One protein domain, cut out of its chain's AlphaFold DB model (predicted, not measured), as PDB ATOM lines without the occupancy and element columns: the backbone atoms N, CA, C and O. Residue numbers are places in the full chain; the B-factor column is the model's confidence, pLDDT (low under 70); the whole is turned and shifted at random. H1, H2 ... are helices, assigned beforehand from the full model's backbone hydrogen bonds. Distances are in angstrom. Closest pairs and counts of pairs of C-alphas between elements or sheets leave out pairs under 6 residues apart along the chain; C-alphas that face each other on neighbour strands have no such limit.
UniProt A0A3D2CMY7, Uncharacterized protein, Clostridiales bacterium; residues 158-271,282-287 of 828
ATOM      1  N   VAL A 158     283.330 177.721 181.435       96.88
ATOM      2  CA  VAL A 158     283.461 176.377 180.863       96.88
ATOM      3  C   VAL A 158     283.119 175.332 181.922       96.88
ATOM      4  O   VAL A 158     283.697 175.325 183.005       96.88
ATOM      5  N   GLY A 159     282.196 174.430 181.581       94.06
ATOM      6  CA  GLY A 159     281.675 173.418 182.502       94.06
ATOM      7  C   GLY A 159     280.482 173.887 183.340       94.06
ATOM      8  O   GLY A 159     279.959 173.097 184.120       94.06
ATOM      9  N   SER A 160     280.034 175.138 183.184       95.75
ATOM     10  CA  SER A 160     278.737 175.567 183.714       95.75
ATOM     11  C   SER A 160     277.584 175.003 182.879       95.75
ATOM     12  O   SER A 160     277.736 174.763 181.686       95.75
ATOM     13  N   GLU A 161     276.412 174.856 183.500       95.88
ATOM     14  CA  GLU A 161     275.174 174.436 182.819       95.88
ATOM     15  C   GLU A 161     274.682 175.473 181.794       95.88
ATOM     16  O   GLU A 161     273.932 175.148 180.878       95.88
ATOM     17  N   THR A 162     275.078 176.740 181.948       97.19
ATOM     18  CA  THR A 162     274.558 177.854 181.146       97.19
ATOM     19  C   THR A 162     275.377 178.121 179.893       97.19
ATOM     20  O   THR A 162     274.832 178.664 178.935       97.19
ATOM     21  N   LEU A 163     276.666 177.758 179.879       98.31
ATOM     22  CA  LEU A 163     277.531 178.009 178.733       98.31
ATOM     23  C   LEU A 163     277.284 176.966 177.627       98.31
ATOM     24  O   LEU A 163     277.465 175.771 177.875       98.31
ATOM     25  N   PRO A 164     276.948 177.393 176.400       98.31
ATOM     26  CA  PRO A 164     276.804 176.495 175.258       98.31
ATOM     27  C   PRO A 164     278.062 175.656 174.963       98.31
ATOM     28  O   PRO A 164     279.189 176.132 175.165       98.31
ATOM     29  N   PRO A 165     277.916 174.428 174.423       97.38
ATOM     30  CA  PRO A 165     279.039 173.694 173.848       97.38
ATOM     31  C   PRO A 165     279.583 174.428 172.613       97.38
ATOM     32  O   PRO A 165     278.911 175.288 172.047       97.38
ATOM     33  N   ILE A 166     280.797 174.098 172.167       97.75
ATOM     34  CA  ILE A 166     281.367 174.721 170.963       97.75
ATOM     35  C   ILE A 166     280.589 174.270 169.723       97.75
ATOM     36  O   ILE A 166     280.463 173.072 169.485       97.75
ATOM     37  N   ASP A 167     280.142 175.230 168.910       97.50
ATOM     38  CA  ASP A 167     279.580 174.959 167.584       97.50
ATOM     39  C   ASP A 167     280.609 175.185 166.458       97.50
ATOM     40  O   ASP A 167     281.728 175.675 166.655       97.50
ATOM     41  N   ASN A 168     280.227 174.788 165.249       97.19
ATOM     42  CA  ASN A 168     280.981 174.955 164.024       97.19
ATOM     43  C   ASN A 168     280.136 175.691 162.970       97.19
ATOM     44  O   ASN A 168     279.237 175.118 162.348       97.19
ATOM     45  N   GLN A 169     280.487 176.950 162.716       95.12
ATOM     46  CA  GLN A 169     279.845 177.831 161.738       95.12
ATOM     47  C   GLN A 169     280.030 177.363 160.285       95.12
ATOM     48  O   GLN A 169     279.397 177.898 159.372       95.12
ATOM     49  N   GLY A 170     280.955 176.426 160.050       94.00
ATOM     50  CA  GLY A 170     281.303 175.931 158.723       94.00
ATOM     51  C   GLY A 170     281.605 177.053 157.723       94.00
ATOM     52  O   GLY A 170     282.289 178.031 158.029       94.00
ATOM     53  N   GLY A 171     281.086 176.905 156.506       87.62
ATOM     54  CA  GLY A 171     281.313 177.838 155.398       87.62
ATOM     55  C   GLY A 171     280.286 178.966 155.276       87.62
ATOM     56  O   GLY A 171     280.202 179.562 154.209       87.62
ATOM     57  N   VAL A 172     279.462 179.220 156.302       89.75
ATOM     58  CA  VAL A 172     278.303 180.132 156.195       89.75
ATOM     59  C   VAL A 172     278.668 181.603 156.400       89.75
ATOM     60  O   VAL A 172     277.967 182.468 155.899       89.75
ATOM     61  N   GLY A 173     279.745 181.905 157.135       90.38
ATOM     62  CA  GLY A 173     280.092 183.292 157.480       90.38
ATOM     63  C   GLY A 173     279.247 183.888 158.616       90.38
ATOM     64  O   GLY A 173     279.212 185.100 158.794       90.38
ATOM     65  N   CYS A 174     278.597 183.052 159.430       93.88
ATOM     66  CA  CYS A 174     277.690 183.475 160.502       93.88
ATOM     67  C   CYS A 174     278.362 183.709 161.874       93.88
ATOM     68  O   CYS A 174     277.679 183.694 162.896       93.88
ATOM     69  N   CYS A 175     279.676 183.972 161.917       95.81
ATOM     70  CA  CYS A 175     280.462 184.110 163.158       95.81
ATOM     71  C   CYS A 175     279.878 185.102 164.174       95.81
ATOM     72  O   CYS A 175     279.949 184.888 165.382       95.81
ATOM     73  N   VAL A 176     279.251 186.171 163.687       96.69
ATOM     74  CA  VAL A 176     278.566 187.159 164.525       96.69
ATOM     75  C   VAL A 176     277.395 186.538 165.272       96.69
ATOM     76  O   VAL A 176     277.281 186.710 166.480       96.69
ATOM     77  N   SER A 177     276.536 185.799 164.567       97.69
ATOM     78  CA  SER A 177     275.382 185.133 165.178       97.69
ATOM     79  C   SER A 177     275.814 183.976 166.083       97.69
ATOM     80  O   SER A 177     275.176 183.730 167.101       97.69
ATOM     81  N   GLU A 178     276.931 183.314 165.780       98.19
ATOM     82  CA  GLU A 178     277.530 182.305 166.666       98.19
ATOM     83  C   GLU A 178     278.032 182.920 167.985       98.19
ATOM     84  O   GLU A 178     277.785 182.399 169.073       98.19
ATOM     85  N   GLY A 179     278.707 184.069 167.920       98.38
ATOM     86  CA  GLY A 179     279.169 184.766 169.120       98.38
ATOM     87  C   GLY A 179     278.022 185.389 169.921       98.38
ATOM     88  O   GLY A 179     277.901 185.166 171.124       98.38
ATOM     89  N   VAL A 180     277.174 186.171 169.254       98.75
ATOM     90  CA  VAL A 180     276.130 186.980 169.895       98.75
ATOM     91  C   VAL A 180     274.924 186.130 170.286       98.75
ATOM     92  O   VAL A 180     274.558 186.093 171.458       98.75
ATOM     93  N   THR A 181     274.316 185.415 169.341       98.75
ATOM     94  CA  THR A 181     273.066 184.680 169.581       98.75
ATOM     95  C   THR A 181     273.327 183.334 170.242       98.75
ATOM     96  O   THR A 181     272.769 183.034 171.298       98.75
ATOM     97  N   TYR A 182     274.198 182.520 169.644       98.75
ATOM     98  CA  TYR A 182     274.429 181.165 170.131       98.75
ATOM     99  C   TYR A 182     275.166 181.173 171.470       98.75
ATOM    100  O   TYR A 182     274.636 180.623 172.427       98.75
ATOM    101  N   MET A 183     276.334 181.816 171.579       98.75
ATOM    102  CA  MET A 183     277.149 181.764 172.798       98.75
ATOM    103  C   MET A 183     276.675 182.745 173.883       98.75
ATOM    104  O   MET A 183     276.387 182.334 175.010       98.75
ATOM    105  N   GLN A 184     276.606 184.043 173.572       98.81
ATOM    106  CA  GLN A 184     276.367 185.078 174.578       98.81
ATOM    107  C   GLN A 184     274.909 185.142 175.039       98.81
ATOM    108  O   GLN A 184     274.657 185.074 176.243       98.81
ATOM    109  N   PHE A 185     273.955 185.251 174.112       98.88
ATOM    110  CA  PHE A 185     272.536 185.387 174.441       98.88
ATOM    111  C   PHE A 185     271.983 184.127 175.120       98.88
ATOM    112  O   PHE A 185     271.336 184.238 176.160       98.88
ATOM    113  N   THR A 186     272.329 182.925 174.635       98.81
ATOM    114  CA  THR A 186     271.983 181.668 175.329       98.81
ATOM    115  C   THR A 186     272.495 181.636 176.761       98.81
ATOM    116  O   THR A 186     271.711 181.366 177.671       98.81
ATOM    117  N   ASN A 187     273.777 181.946 176.983       98.81
ATOM    118  CA  ASN A 187     274.320 181.963 178.336       98.81
ATOM    119  C   ASN A 187     273.618 183.013 179.207       98.81
ATOM    120  O   ASN A 187     273.267 182.713 180.343       98.81
ATOM    121  N   ALA A 188     273.379 184.220 178.691       98.75
ATOM    122  CA  ALA A 188     272.747 185.288 179.457       98.75
ATOM    123  C   ALA A 188     271.304 184.943 179.866       98.75
ATOM    124  O   ALA A 188     270.956 185.079 181.036       98.75
ATOM    125  N   VAL A 189     270.482 184.413 178.955       98.56
ATOM    126  CA  VAL A 189     269.112 183.979 179.284       98.56
ATOM    127  C   VAL A 189     269.125 182.800 180.259       98.56
ATOM    128  O   VAL A 189     268.348 182.778 181.211       98.56
ATOM    129  N   ALA A 190     270.031 181.835 180.085       98.25
ATOM    130  CA  ALA A 190     270.146 180.705 181.003       98.25
ATOM    131  C   ALA A 190     270.592 181.140 182.409       98.25
ATOM    132  O   ALA A 190     270.046 180.658 183.400       98.25
ATOM    133  N   GLN A 191     271.520 182.094 182.516       98.31
ATOM    134  CA  GLN A 191     271.899 182.697 183.797       98.31
ATOM    135  C   GLN A 191     270.734 183.467 184.419       98.31
ATOM    136  O   GLN A 191     270.468 183.299 185.610       98.31
ATOM    137  N   TYR A 192     269.992 184.245 183.628       98.00
ATOM    138  CA  TYR A 192     268.781 184.917 184.091       98.00
ATOM    139  C   TYR A 192     267.784 183.913 184.677       98.00
ATOM    140  O   TYR A 192     267.369 184.071 185.822       98.00
ATOM    141  N   MET A 193     267.462 182.835 183.955       96.88
ATOM    142  CA  MET A 193     266.533 181.803 184.429       96.88
ATOM    143  C   MET A 193     267.051 181.095 185.680       96.88
ATOM    144  O   MET A 193     266.330 180.972 186.669       96.88
ATOM    145  N   LYS A 194     268.325 180.686 185.686       96.25
ATOM    146  CA  LYS A 194     268.969 180.040 186.838       96.25
ATOM    147  C   LYS A 194     268.841 180.875 188.114       96.25
ATOM    148  O   LYS A 194     268.626 180.307 189.182       96.25
ATOM    149  N   ASN A 195     268.929 182.198 187.993       95.75
ATOM    150  CA  ASN A 195     268.822 183.130 189.113       95.75
ATOM    151  C   ASN A 195     267.384 183.625 189.388       95.75
ATOM    152  O   ASN A 195     267.155 184.210 190.443       95.75
ATOM    153  N   ASN A 196     266.413 183.363 188.501       94.19
ATOM    154  CA  ASN A 196     265.021 183.831 188.600       94.19
ATOM    155  C   ASN A 196     264.003 182.693 188.383       94.19
ATOM    156  O   ASN A 196     263.166 182.751 187.487       94.19
ATOM    157  N   GLY A 197     264.065 181.645 189.208       86.31
ATOM    158  CA  GLY A 197     263.097 180.534 189.175       86.31
ATOM    159  C   GLY A 197     263.669 179.189 188.724       86.31
ATOM    160  O   GLY A 197     262.964 178.186 188.766       86.31
ATOM    161  N   GLY A 198     264.954 179.144 188.375       89.75
ATOM    162  CA  GLY A 198     265.664 177.931 187.990       89.75
ATOM    163  C   GLY A 198     265.604 177.652 186.489       89.75
ATOM    164  O   GLY A 198     264.816 178.220 185.738       89.75
ATOM    165  N   LEU A 199     266.466 176.743 186.038       89.81
ATOM    166  CA  LEU A 199     266.585 176.390 184.621       89.81
ATOM    167  C   LEU A 199     265.386 175.595 184.073       89.81
ATOM    168  O   LEU A 199     265.267 175.445 182.864       89.81
ATOM    169  N   ASN A 200     264.494 175.080 184.929       89.00
ATOM    170  CA  ASN A 200     263.278 174.353 184.528       89.00
ATOM    171  C   ASN A 200     263.529 173.225 183.504       89.00
ATOM    172  O   ASN A 200     262.772 173.044 182.555       89.00
ATOM    173  N   GLY A 201     264.622 172.477 183.691       85.75
ATOM    174  CA  GLY A 201     265.031 171.387 182.797       85.75
ATOM    175  C   GLY A 201     265.771 171.833 181.530       85.75
ATOM    176  O   GLY A 201     266.182 170.986 180.744       85.75
ATOM    177  N   TRP A 202     265.980 173.136 181.323       93.06
ATOM    178  CA  TRP A 202     266.761 173.649 180.204       93.06
ATOM    179  C   TRP A 202     268.254 173.708 180.543       93.06
ATOM    180  O   TRP A 202     268.688 174.542 181.330       93.06
ATOM    181  N   ASN A 203     269.052 172.847 179.914       93.00
ATOM    182  CA  ASN A 203     270.507 172.852 180.047       93.00
ATOM    183  C   ASN A 203     271.169 173.154 178.688       93.00
ATOM    184  O   ASN A 203     271.323 172.246 177.863       93.00
ATOM    185  N   PRO A 204     271.544 174.419 178.419       95.19
ATOM    186  CA  PRO A 204     272.271 174.776 177.202       95.19
ATOM    187  C   PRO A 204     273.582 174.015 176.998       95.19
ATOM    188  O   PRO A 204     273.948 173.742 175.859       95.19
ATOM    189  N   SER A 205     274.282 173.648 178.075       95.94
ATOM    190  CA  SER A 205     275.592 172.988 177.973       95.94
ATOM    191  C   SER A 205     275.529 171.547 177.446       95.94
ATOM    192  O   SER A 205     276.525 171.035 176.936       95.94
ATOM    193  N   GLU A 206     274.366 170.890 177.529       93.50
ATOM    194  CA  GLU A 206     274.196 169.479 177.150       93.50
ATOM    195  C   GLU A 206     274.037 169.253 175.645       93.50
ATOM    196  O   GLU A 206     274.390 168.186 175.141       93.50
ATOM    197  N   SER A 207     273.461 170.209 174.911       90.50
ATOM    198  CA  SER A 207     273.121 169.988 173.505       90.50
ATOM    199  C   SER A 207     272.998 171.275 172.709       90.50
ATOM    200  O   SER A 207     272.314 172.209 173.119       90.50
ATOM    201  N   TYR A 208     273.529 171.243 171.484       93.31
ATOM    202  CA  TYR A 208     273.315 172.256 170.447       93.31
ATOM    203  C   TYR A 208     271.841 172.659 170.291       93.31
ATOM    204  O   TYR A 208     271.536 173.840 170.136       93.31
ATOM    205  N   SER A 209     270.924 171.685 170.370       94.75
ATOM    206  CA  SER A 209     269.478 171.899 170.201       94.75
ATOM    207  C   SER A 209     268.857 172.807 171.268       94.75
ATOM    208  O   SER A 209     267.863 173.477 170.994       94.75
ATOM    209  N   ASN A 210     269.469 172.878 172.455       95.06
ATOM    210  CA  ASN A 210     269.004 173.711 173.559       95.06
ATOM    211  C   ASN A 210     269.434 175.177 173.417       95.06
ATOM    212  O   ASN A 210     268.889 176.026 174.118       95.06
ATOM    213  N   CYS A 211     270.382 175.499 172.543       98.31
ATOM    214  CA  CYS A 211     270.901 176.857 172.398       98.31
ATOM    215  C   CYS A 211     270.051 177.698 171.440       98.31
ATOM    216  O   CYS A 211     269.385 177.157 170.553       98.31
ATOM    217  N   PHE A 212     270.096 179.025 171.590       98.62
ATOM    218  CA  PHE A 212     269.491 179.930 170.614       98.62
ATOM    219  C   PHE A 212     270.188 179.830 169.258       98.62
ATOM    220  O   PHE A 212     271.387 179.562 169.154       98.62
ATOM    221  N   SER A 213     269.393 180.012 168.211       98.12
ATOM    222  CA  SER A 213     269.763 179.700 166.845       98.12
ATOM    223  C   SER A 213     270.582 180.816 166.205       98.12
ATOM    224  O   SER A 213     270.050 181.906 165.978       98.12
ATOM    225  N   PRO A 214     271.840 180.553 165.804       97.00
ATOM    226  CA  PRO A 214     272.588 181.508 165.002       97.00
ATOM    227  C   PRO A 214     271.961 181.672 163.610       97.00
ATOM    228  O   PRO A 214     272.098 182.732 163.005       97.00
ATOM    229  N   LYS A 215     271.238 180.659 163.103       95.19
ATOM    230  CA  LYS A 215     270.510 180.755 161.831       95.19
ATOM    231  C   LYS A 215     269.427 181.829 161.899       95.19
ATOM    232  O   LYS A 215     269.367 182.663 160.996       95.19
ATOM    233  N   PHE A 216     268.627 181.819 162.969       95.44
ATOM    234  CA  PHE A 216     267.510 182.745 163.137       95.44
ATOM    235  C   PHE A 216     267.964 184.199 163.005       95.44
ATOM    236  O   PHE A 216     267.412 184.942 162.209       95.44
ATOM    237  N   THR A 217     269.007 184.621 163.722       95.19
ATOM    238  CA  THR A 217     269.475 186.010 163.599       95.19
ATOM    239  C   THR A 217     270.232 186.258 162.300       95.19
ATOM    240  O   THR A 217     270.063 187.320 161.706       95.19
ATOM    241  N   TYR A 218     271.035 185.300 161.820       93.56
ATOM    242  CA  TYR A 218     271.837 185.468 160.604       93.56
ATOM    243  C   TYR A 218     270.978 185.746 159.369       93.56
ATOM    244  O   TYR A 218     271.330 186.601 158.558       93.56
ATOM    245  N   GLN A 219     269.838 185.063 159.233       88.62
ATOM    246  CA  GLN A 219     268.979 185.217 158.059       88.62
ATOM    247  C   GLN A 219     268.325 186.601 157.960       88.62
ATOM    248  O   GLN A 219     267.961 186.998 156.860       88.62
ATOM    249  N   TYR A 220     268.211 187.339 159.069       88.88
ATOM    250  CA  TYR A 220     267.690 188.709 159.080       88.88
ATOM    251  C   TYR A 220     268.806 189.756 159.125       88.88
ATOM    252  O   TYR A 220     268.727 190.773 158.450       88.88
ATOM    253  N   ALA A 221     269.863 189.519 159.904       90.12
ATOM    254  CA  ALA A 221     270.894 190.513 160.196       90.12
ATOM    255  C   ALA A 221     272.124 190.454 159.274       90.12
ATOM    256  O   ALA A 221     272.901 191.416 159.231       90.12
ATOM    257  N   GLY A 222     272.342 189.329 158.588       88.25
ATOM    258  CA  GLY A 222     273.617 189.013 157.952       88.25
ATOM    259  C   GLY A 222     274.754 188.890 158.974       88.25
ATOM    260  O   GLY A 222     274.577 188.371 160.079       88.25
ATOM    261  N   ALA A 223     275.938 189.384 158.607       87.38
ATOM    262  CA  ALA A 223     277.160 189.294 159.413       87.38
ATOM    263  C   ALA A 223     277.540 190.610 160.125       87.38
ATOM    264  O   ALA A 223     278.694 190.800 160.500       87.38
ATOM    265  N   ALA A 224     276.608 191.550 160.301       89.69
ATOM    266  CA  ALA A 224     276.884 192.808 160.997       89.69
ATOM    267  C   ALA A 224     276.540 192.710 162.495       89.69
ATOM    268  O   ALA A 224     275.408 192.396 162.858       89.69
ATOM    269  N   THR A 225     277.496 193.046 163.372       92.69
ATOM    270  CA  THR A 225     277.339 192.959 164.839       92.69
ATOM    271  C   THR A 225     276.118 193.719 165.349       92.69
ATOM    272  O   THR A 225     275.305 193.151 166.073       92.69
ATOM    273  N   LYS A 226     275.961 194.986 164.938       93.81
ATOM    274  CA  LYS A 226     274.827 195.830 165.337       93.81
ATOM    275  C   LYS A 226     273.490 195.204 164.940       93.81
ATOM    276  O   LYS A 226     272.591 195.127 165.769       93.81
ATOM    277  N   ASN A 227     273.390 194.723 163.701       95.00
ATOM    278  CA  ASN A 227     272.151 194.163 163.172       95.00
ATOM    279  C   ASN A 227     271.704 192.951 163.996       95.00
ATOM    280  O   ASN A 227     270.532 192.857 164.333       95.00
ATOM    281  N   VAL A 228     272.627 192.058 164.380       96.75
ATOM    282  CA  VAL A 228     272.283 190.876 165.192       96.75
ATOM    283  C   VAL A 228     271.718 191.279 166.556       96.75
ATOM    284  O   VAL A 228     270.685 190.749 166.957       96.75
ATOM    285  N   TYR A 229     272.328 192.250 167.245       98.00
ATOM    286  CA  TYR A 229     271.770 192.757 168.503       98.00
ATOM    287  C   TYR A 229     270.413 193.431 168.317       98.00
ATOM    288  O   TYR A 229     269.541 193.272 169.161       98.00
ATOM    289  N   ASP A 230     270.218 194.175 167.232       96.25
ATOM    290  CA  ASP A 230     268.945 194.836 166.959       96.25
ATOM    291  C   ASP A 230     267.823 193.817 166.688       96.25
ATOM    292  O   ASP A 230     266.729 193.970 167.230       96.25
ATOM    293  N   ILE A 231     268.106 192.707 165.991       96.00
ATOM    294  CA  ILE A 231     267.164 191.577 165.904       96.00
ATOM    295  C   ILE A 231     266.837 191.027 167.299       96.00
ATOM    296  O   ILE A 231     265.662 190.876 167.626       96.00
ATOM    297  N   LEU A 232     267.842 190.782 168.149       98.06
ATOM    298  CA  LEU A 232     267.612 190.270 169.507       98.06
ATOM    299  C   LEU A 232     266.813 191.238 170.394       98.06
ATOM    300  O   LEU A 232     266.080 190.779 171.269       98.06
ATOM    301  N   LYS A 233     266.933 192.557 170.188       95.81
ATOM    302  CA  LYS A 233     266.142 193.556 170.926       95.81
ATOM    303  C   LYS A 233     264.664 193.493 170.590       95.81
ATOM    304  O   LYS A 233     263.822 193.636 171.467       95.81
ATOM    305  N   ASP A 234     264.364 193.309 169.313       93.56
ATOM    306  CA  ASP A 234     263.015 193.493 168.783       93.56
ATOM    307  C   ASP A 234     262.252 192.167 168.685       93.56
ATOM    308  O   ASP A 234     261.057 192.132 168.965       93.56
ATOM    309  N   HIS A 235     262.949 191.069 168.371       93.81
ATOM    310  CA  HIS A 235     262.358 189.756 168.074       93.81
ATOM    311  C   HIS A 235     262.898 188.601 168.922       93.81
ATOM    312  O   HIS A 235     262.302 187.527 168.909       93.81
ATOM    313  N   GLY A 236     264.010 188.788 169.638       97.00
ATOM    314  CA  GLY A 236     264.662 187.684 170.335       97.00
ATOM    315  C   GLY A 236     265.204 186.644 169.353       97.00
ATOM    316  O   GLY A 236     265.735 187.000 168.297       97.00
ATOM    317  N   ALA A 237     265.099 185.360 169.699       97.75
ATOM    318  CA  ALA A 237     265.535 184.275 168.824       97.75
ATOM    319  C   ALA A 237     264.828 182.945 169.105       97.75
ATOM    320  O   ALA A 237     264.508 182.613 170.244       97.75
ATOM    321  N   LEU A 238     264.666 182.134 168.057       97.88
ATOM    322  CA  LEU A 238     264.316 180.719 168.189       97.88
ATOM    323  C   LEU A 238     265.497 179.883 168.694       97.88
ATOM    324  O   LEU A 238     266.657 180.277 168.560       97.88
ATOM    325  N   LYS A 239     265.214 178.692 169.234       97.62
ATOM    326  CA  LYS A 239     266.244 177.693 169.559       97.62
ATOM    327  C   LYS A 239     266.621 176.870 168.330       97.62
ATOM    328  O   LYS A 239     265.837 176.729 167.395       97.62
ATOM    329  N   ASN A 240     267.798 176.251 168.359       97.81
ATOM    330  CA  ASN A 240     268.245 175.326 167.313       97.81
ATOM    331  C   ASN A 240     267.331 174.103 167.148       97.81
ATOM    332  O   ASN A 240     267.300 173.512 166.073       97.81
ATOM    333  N   SER A 241     266.583 173.714 168.187       96.12
ATOM    334  CA  SER A 241     265.537 172.690 168.075       96.12
ATOM    335  C   SER A 241     264.406 173.081 167.122       96.12
ATOM    336  O   SER A 241     263.751 172.204 166.569       96.12
ATOM    337  N   ASP A 242     264.168 174.383 166.952       96.62
ATOM    338  CA  ASP A 242     263.097 174.926 166.117       96.62
ATOM    339  C   ASP A 242     263.622 175.347 164.747       96.62
ATOM    340  O   ASP A 242     262.959 175.169 163.729       96.62
ATOM    341  N   GLU A 243     264.821 175.922 164.707       94.81
ATOM    342  CA  GLU A 243     265.416 176.426 163.482       94.81
ATOM    343  C   GLU A 243     266.938 176.319 163.544       94.81
ATOM    344  O   GLU A 243     267.577 176.997 164.339       94.81
ATOM    345  N   SER A 244     267.546 175.506 162.680       95.62
ATOM    346  CA  SER A 244     269.003 175.346 162.628       95.62
ATOM    347  C   SER A 244     269.527 175.349 161.200       95.62
ATOM    348  O   SER A 244     268.798 175.065 160.246       95.62
ATOM    349  N   PHE A 245     270.825 175.605 161.047       95.19
ATOM    350  CA  PHE A 245     271.518 175.295 159.801       95.19
ATOM    351  C   PHE A 245     271.548 173.783 159.566       95.19
ATOM    352  O   PHE A 245     271.615 172.994 160.513       95.19
ATOM    353  N   ALA A 246     271.566 173.378 158.294       94.56
ATOM    354  CA  ALA A 246     272.058 172.049 157.953       94.56
ATOM    355  C   ALA A 246     273.537 171.933 158.339       94.56
ATOM    356  O   ALA A 246     274.295 172.892 158.183       94.56
ATOM    357  N   LYS A 247     273.944 170.757 158.818       94.38
ATOM    358  CA  LYS A 247     275.320 170.473 159.238       94.38
ATOM    359  C   LYS A 247     275.966 169.433 158.319       94.38
ATOM    360  O   LYS A 247     275.287 168.535 157.818       94.38
ATOM    361  N   ASP A 248     277.272 169.544 158.094       93.06
ATOM    362  CA  ASP A 248     278.073 168.488 157.470       93.06
ATOM    363  C   ASP A 248     278.492 167.403 158.482       93.06
ATOM    364  O   ASP A 248     278.176 167.466 159.669       93.06
ATOM    365  N   ALA A 249     279.227 166.389 158.012       91.38
ATOM    366  CA  ALA A 249     279.695 165.280 158.849       91.38
ATOM    367  C   ALA A 249     280.671 165.700 159.968       91.38
ATOM    368  O   ALA A 249     280.869 164.945 160.914       91.38
ATOM    369  N   SER A 250     281.285 166.882 159.863       89.50
ATOM    370  CA  SER A 250     282.136 167.482 160.897       89.50
ATOM    371  C   SER A 250     281.373 168.429 161.833       89.50
ATOM    372  O   SER A 250     281.981 169.075 162.686       89.50
ATOM    373  N   GLY A 251     280.049 168.535 161.670       93.12
ATOM    374  CA  GLY A 251     279.194 169.452 162.419       93.12
ATOM    375  C   GLY A 251     279.219 170.894 161.906       93.12
ATOM    376  O   GLY A 251     278.610 171.759 162.530       93.12
ATOM    377  N   GLY A 252     279.902 171.178 160.792       95.62
ATOM    378  CA  GLY A 252     279.990 172.517 160.210       95.62
ATOM    379  C   GLY A 252     278.689 172.938 159.541       95.62
ATOM    380  O   GLY A 252     278.117 172.163 158.775       95.62
ATOM    381  N   SER A 253     278.212 174.156 159.810       95.50
ATOM    382  CA  SER A 253     277.019 174.705 159.155       95.50
ATOM    383  C   SER A 253     277.214 174.826 157.636       95.50
ATOM    384  O   SER A 253     278.288 175.185 157.145       95.50
ATOM    385  N   GLN A 254     276.157 174.525 156.880       91.75
ATOM    386  CA  GLN A 254     276.170 174.455 155.421       91.75
ATOM    387  C   GLN A 254     274.998 175.226 154.807       91.75
ATOM    388  O   GLN A 254     273.832 175.009 155.147       91.75
ATOM    389  N   ILE A 255     275.297 176.065 153.812       88.25
ATOM    390  CA  ILE A 255     274.278 176.628 152.912       88.25
ATOM    391  C   ILE A 255     273.847 175.575 151.886       88.25
ATOM    392  O   ILE A 255     272.660 175.444 151.580       88.25
ATOM    393  N   LYS A 256     274.802 174.794 151.365       88.12
ATOM    394  CA  LYS A 256     274.554 173.776 150.343       88.12
ATOM    395  C   LYS A 256     274.893 172.380 150.847       88.12
ATOM    396  O   LYS A 256     275.971 172.155 151.377       88.12
ATOM    397  N   VAL A 257     274.010 171.424 150.582       87.06
ATOM    398  CA  VAL A 257     274.240 169.994 150.816       87.06
ATOM    399  C   VAL A 257     274.303 169.305 149.456       87.06
ATOM    400  O   VAL A 257     273.405 169.466 148.629       87.06
ATOM    401  N   ASN A 258     275.388 168.571 149.185       86.62
ATOM    402  CA  ASN A 258     275.644 167.924 147.888       86.62
ATOM    403  C   ASN A 258     275.531 168.893 146.687       86.62
ATOM    404  O   ASN A 258     274.970 168.557 145.645       86.62
ATOM    405  N   GLY A 259     276.023 170.127 146.855       84.31
ATOM    406  CA  GLY A 259     276.014 171.168 145.821       84.31
ATOM    407  C   GLY A 259     274.665 171.864 145.589       84.31
ATOM    408  O   GLY A 259     274.598 172.771 144.763       84.31
ATOM    409  N   LYS A 260     273.606 171.492 146.318       86.81
ATOM    410  CA  LYS A 260     272.269 172.104 146.224       86.81
ATOM    411  C   LYS A 260     271.946 172.913 147.474       86.81
ATOM    412  O   LYS A 260     272.360 172.525 148.561       86.81
ATOM    413  N   LEU A 261     271.193 174.004 147.321       87.12
ATOM    414  CA  LEU A 261     270.697 174.794 148.451       87.12
ATOM    415  C   LEU A 261     269.944 173.888 149.435       87.12
ATOM    416  O   LEU A 261     269.054 173.132 149.041       87.12
ATOM    417  N   SER A 262     270.332 173.940 150.706       89.94
ATOM    418  CA  SER A 262     269.665 173.183 151.759       89.94
ATOM    419  C   SER A 262     268.348 173.853 152.125       89.94
ATOM    420  O   SER A 262     268.354 174.995 152.574       89.94
ATOM    421  N   LYS A 263     267.227 173.131 152.013       88.75
ATOM    422  CA  LYS A 263     265.916 173.630 152.461       88.75
ATOM    423  C   LYS A 263     265.895 173.935 153.958       88.75
ATOM    424  O   LYS A 263     265.320 174.934 154.360       88.75
ATOM    425  N   GLN A 264     266.585 173.129 154.769       91.75
ATOM    426  CA  GLN A 264     266.712 173.368 156.211       91.75
ATOM    427  C   GLN A 264     267.385 174.714 156.505       91.75
ATOM    428  O   GLN A 264     266.946 175.431 157.397       91.75
ATOM    429  N   THR A 265     268.418 175.073 155.740       90.62
ATOM    430  CA  THR A 265     269.109 176.365 155.876       90.62
ATOM    431  C   THR A 265     268.320 177.503 155.228       90.62
ATOM    432  O   THR A 265     268.303 178.608 155.752       90.62
ATOM    433  N   ALA A 266     267.668 177.251 154.095       89.06
ATOM    434  CA  ALA A 266     267.016 178.287 153.312       89.06
ATOM    435  C   ALA A 266     265.644 178.692 153.857       89.06
ATOM    436  O   ALA A 266     265.299 179.862 153.743       89.06
ATOM    437  N   ALA A 267     264.853 177.763 154.401       91.19
ATOM    438  CA  ALA A 267     263.502 178.029 154.897       91.19
ATOM    439  C   ALA A 267     263.517 178.937 156.128       91.19
ATOM    440  O   ALA A 267     264.417 178.812 156.953       91.19
ATOM    441  N   TRP A 268     262.509 179.795 156.271       91.94
ATOM    442  CA  TRP A 268     262.252 180.523 157.513       91.94
ATOM    443  C   TRP A 268     261.230 179.750 158.342       91.94
ATOM    444  O   TRP A 268     260.200 179.320 157.809       91.94
ATOM    445  N   ASN A 269     261.485 179.573 159.640       94.12
ATOM    446  CA  ASN A 269     260.496 178.965 160.526       94.12
ATOM    447  C   ASN A 269     259.433 179.986 160.971       94.12
ATOM    448  O   ASN A 269     259.443 180.488 162.090       94.12
ATOM    449  N   VAL A 270     258.509 180.278 160.056       94.69
ATOM    450  CA  VAL A 270     257.373 181.200 160.233       94.69
ATOM    451  C   VAL A 270     256.049 180.442 160.378       94.69
ATOM    452  O   VAL A 270     255.050 180.776 159.744       94.69
ATOM    453  N   ALA A 271     256.048 179.338 161.127       95.81
ATOM    454  CA  ALA A 271     254.801 178.686 161.529       95.81
ATOM    455  C   ALA A 271     254.097 179.499 162.633       95.81
ATOM    456  O   ALA A 271     254.761 180.236 163.364       95.81
ATOM    457  N   ARG A 282     264.326 188.635 175.000       97.88
ATOM    458  CA  ARG A 282     264.965 189.692 174.201       97.88
ATOM    459  C   ARG A 282     266.121 190.314 174.983       97.88
ATOM    460  O   ARG A 282     266.314 190.012 176.163       97.88
ATOM    461  N   VAL A 283     266.877 191.197 174.335       97.38
ATOM    462  CA  VAL A 283     267.828 192.083 175.027       97.38
ATOM    463  C   VAL A 283     267.293 193.515 175.063       97.38
ATOM    464  O   VAL A 283     266.749 193.986 174.076       97.38
ATOM    465  N   SER A 284     267.439 194.242 176.167       95.06
ATOM    466  CA  SER A 284     267.053 195.666 176.223       95.06
ATOM    467  C   SER A 284     268.082 196.564 175.529       95.06
ATOM    468  O   SER A 284     267.766 197.622 174.987       95.06
ATOM    469  N   GLY A 285     269.342 196.130 175.515       94.00
ATOM    470  CA  GLY A 285     270.468 196.907 175.034       94.00
ATOM    471  C   GLY A 285     271.740 196.077 174.945       94.00
ATOM    472  O   GLY A 285     271.784 194.918 175.349       94.00
ATOM    473  N   TYR A 286     272.783 196.689 174.395       96.81
ATOM    474  CA  TYR A 286     274.138 196.160 174.448       96.81
ATOM    475  C   TYR A 286     275.127 197.322 174.461       96.81
ATOM    476  O   TYR A 286     274.847 198.406 173.941       96.81
ATOM    477  N   GLU A 287     276.297 197.092 175.039       95.88
ATOM    478  CA  GLU A 287     277.407 198.036 174.989       95.88
ATOM    479  C   GLU A 287     278.483 197.499 174.052       95.88
ATOM    480  O   GLU A 287     278.915 196.363 174.214       95.88
TER     481      GLU A 287
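AT A GLANCE: This is residues 158 to 271 and 282 to 287 of the 828 residues of an uncharacterized protein of Clostridiales bacterium (UniProt A0A3D2CMY7). With little regular structure, this is one long helix, H1, with two short crossed helices, H2 and H3, packed on its first part, and long loops around them. The 120 printed residues include four named helices, H1 to H4 in chain order, holding 43 residues, and no named strand: all helix. It is compact, with a radius of gyration of the C-alphas of 14.0 A, but elongated, 46 by 28 by 28 A.

IN THESE COORDINATES: H1, residues 175 to 195, starts at C-alpha 175 (280.462, 184.110, 163.158) and is 28.5 A long. H2 is residues 214 to 221, H3 225 to 234 (14.9 A) and H4 263 to 266, ending at C-alpha 266 (267.016, 178.287, 153.312).

HOW THE PARTS SIT: H1 touches H2 with residues 176 to 182 alone, at a steep tilt of 62 degrees; the closest C-alphas, Ser 177 and Pro 214, are 4.6 A apart. Every O i to N i+4 pair is within hydrogen-bond range in H3, 12 of 17 in H1 and 3 of 4 in H2; H4 is too short for one.

THE WHOLE: Residues 272 to 281 are not printed; C-alphas 271 and 282 are 19.6 A apart. The links H1 to H2 and H3 to H4 are long. No printed residue is under 70 in pLDDT.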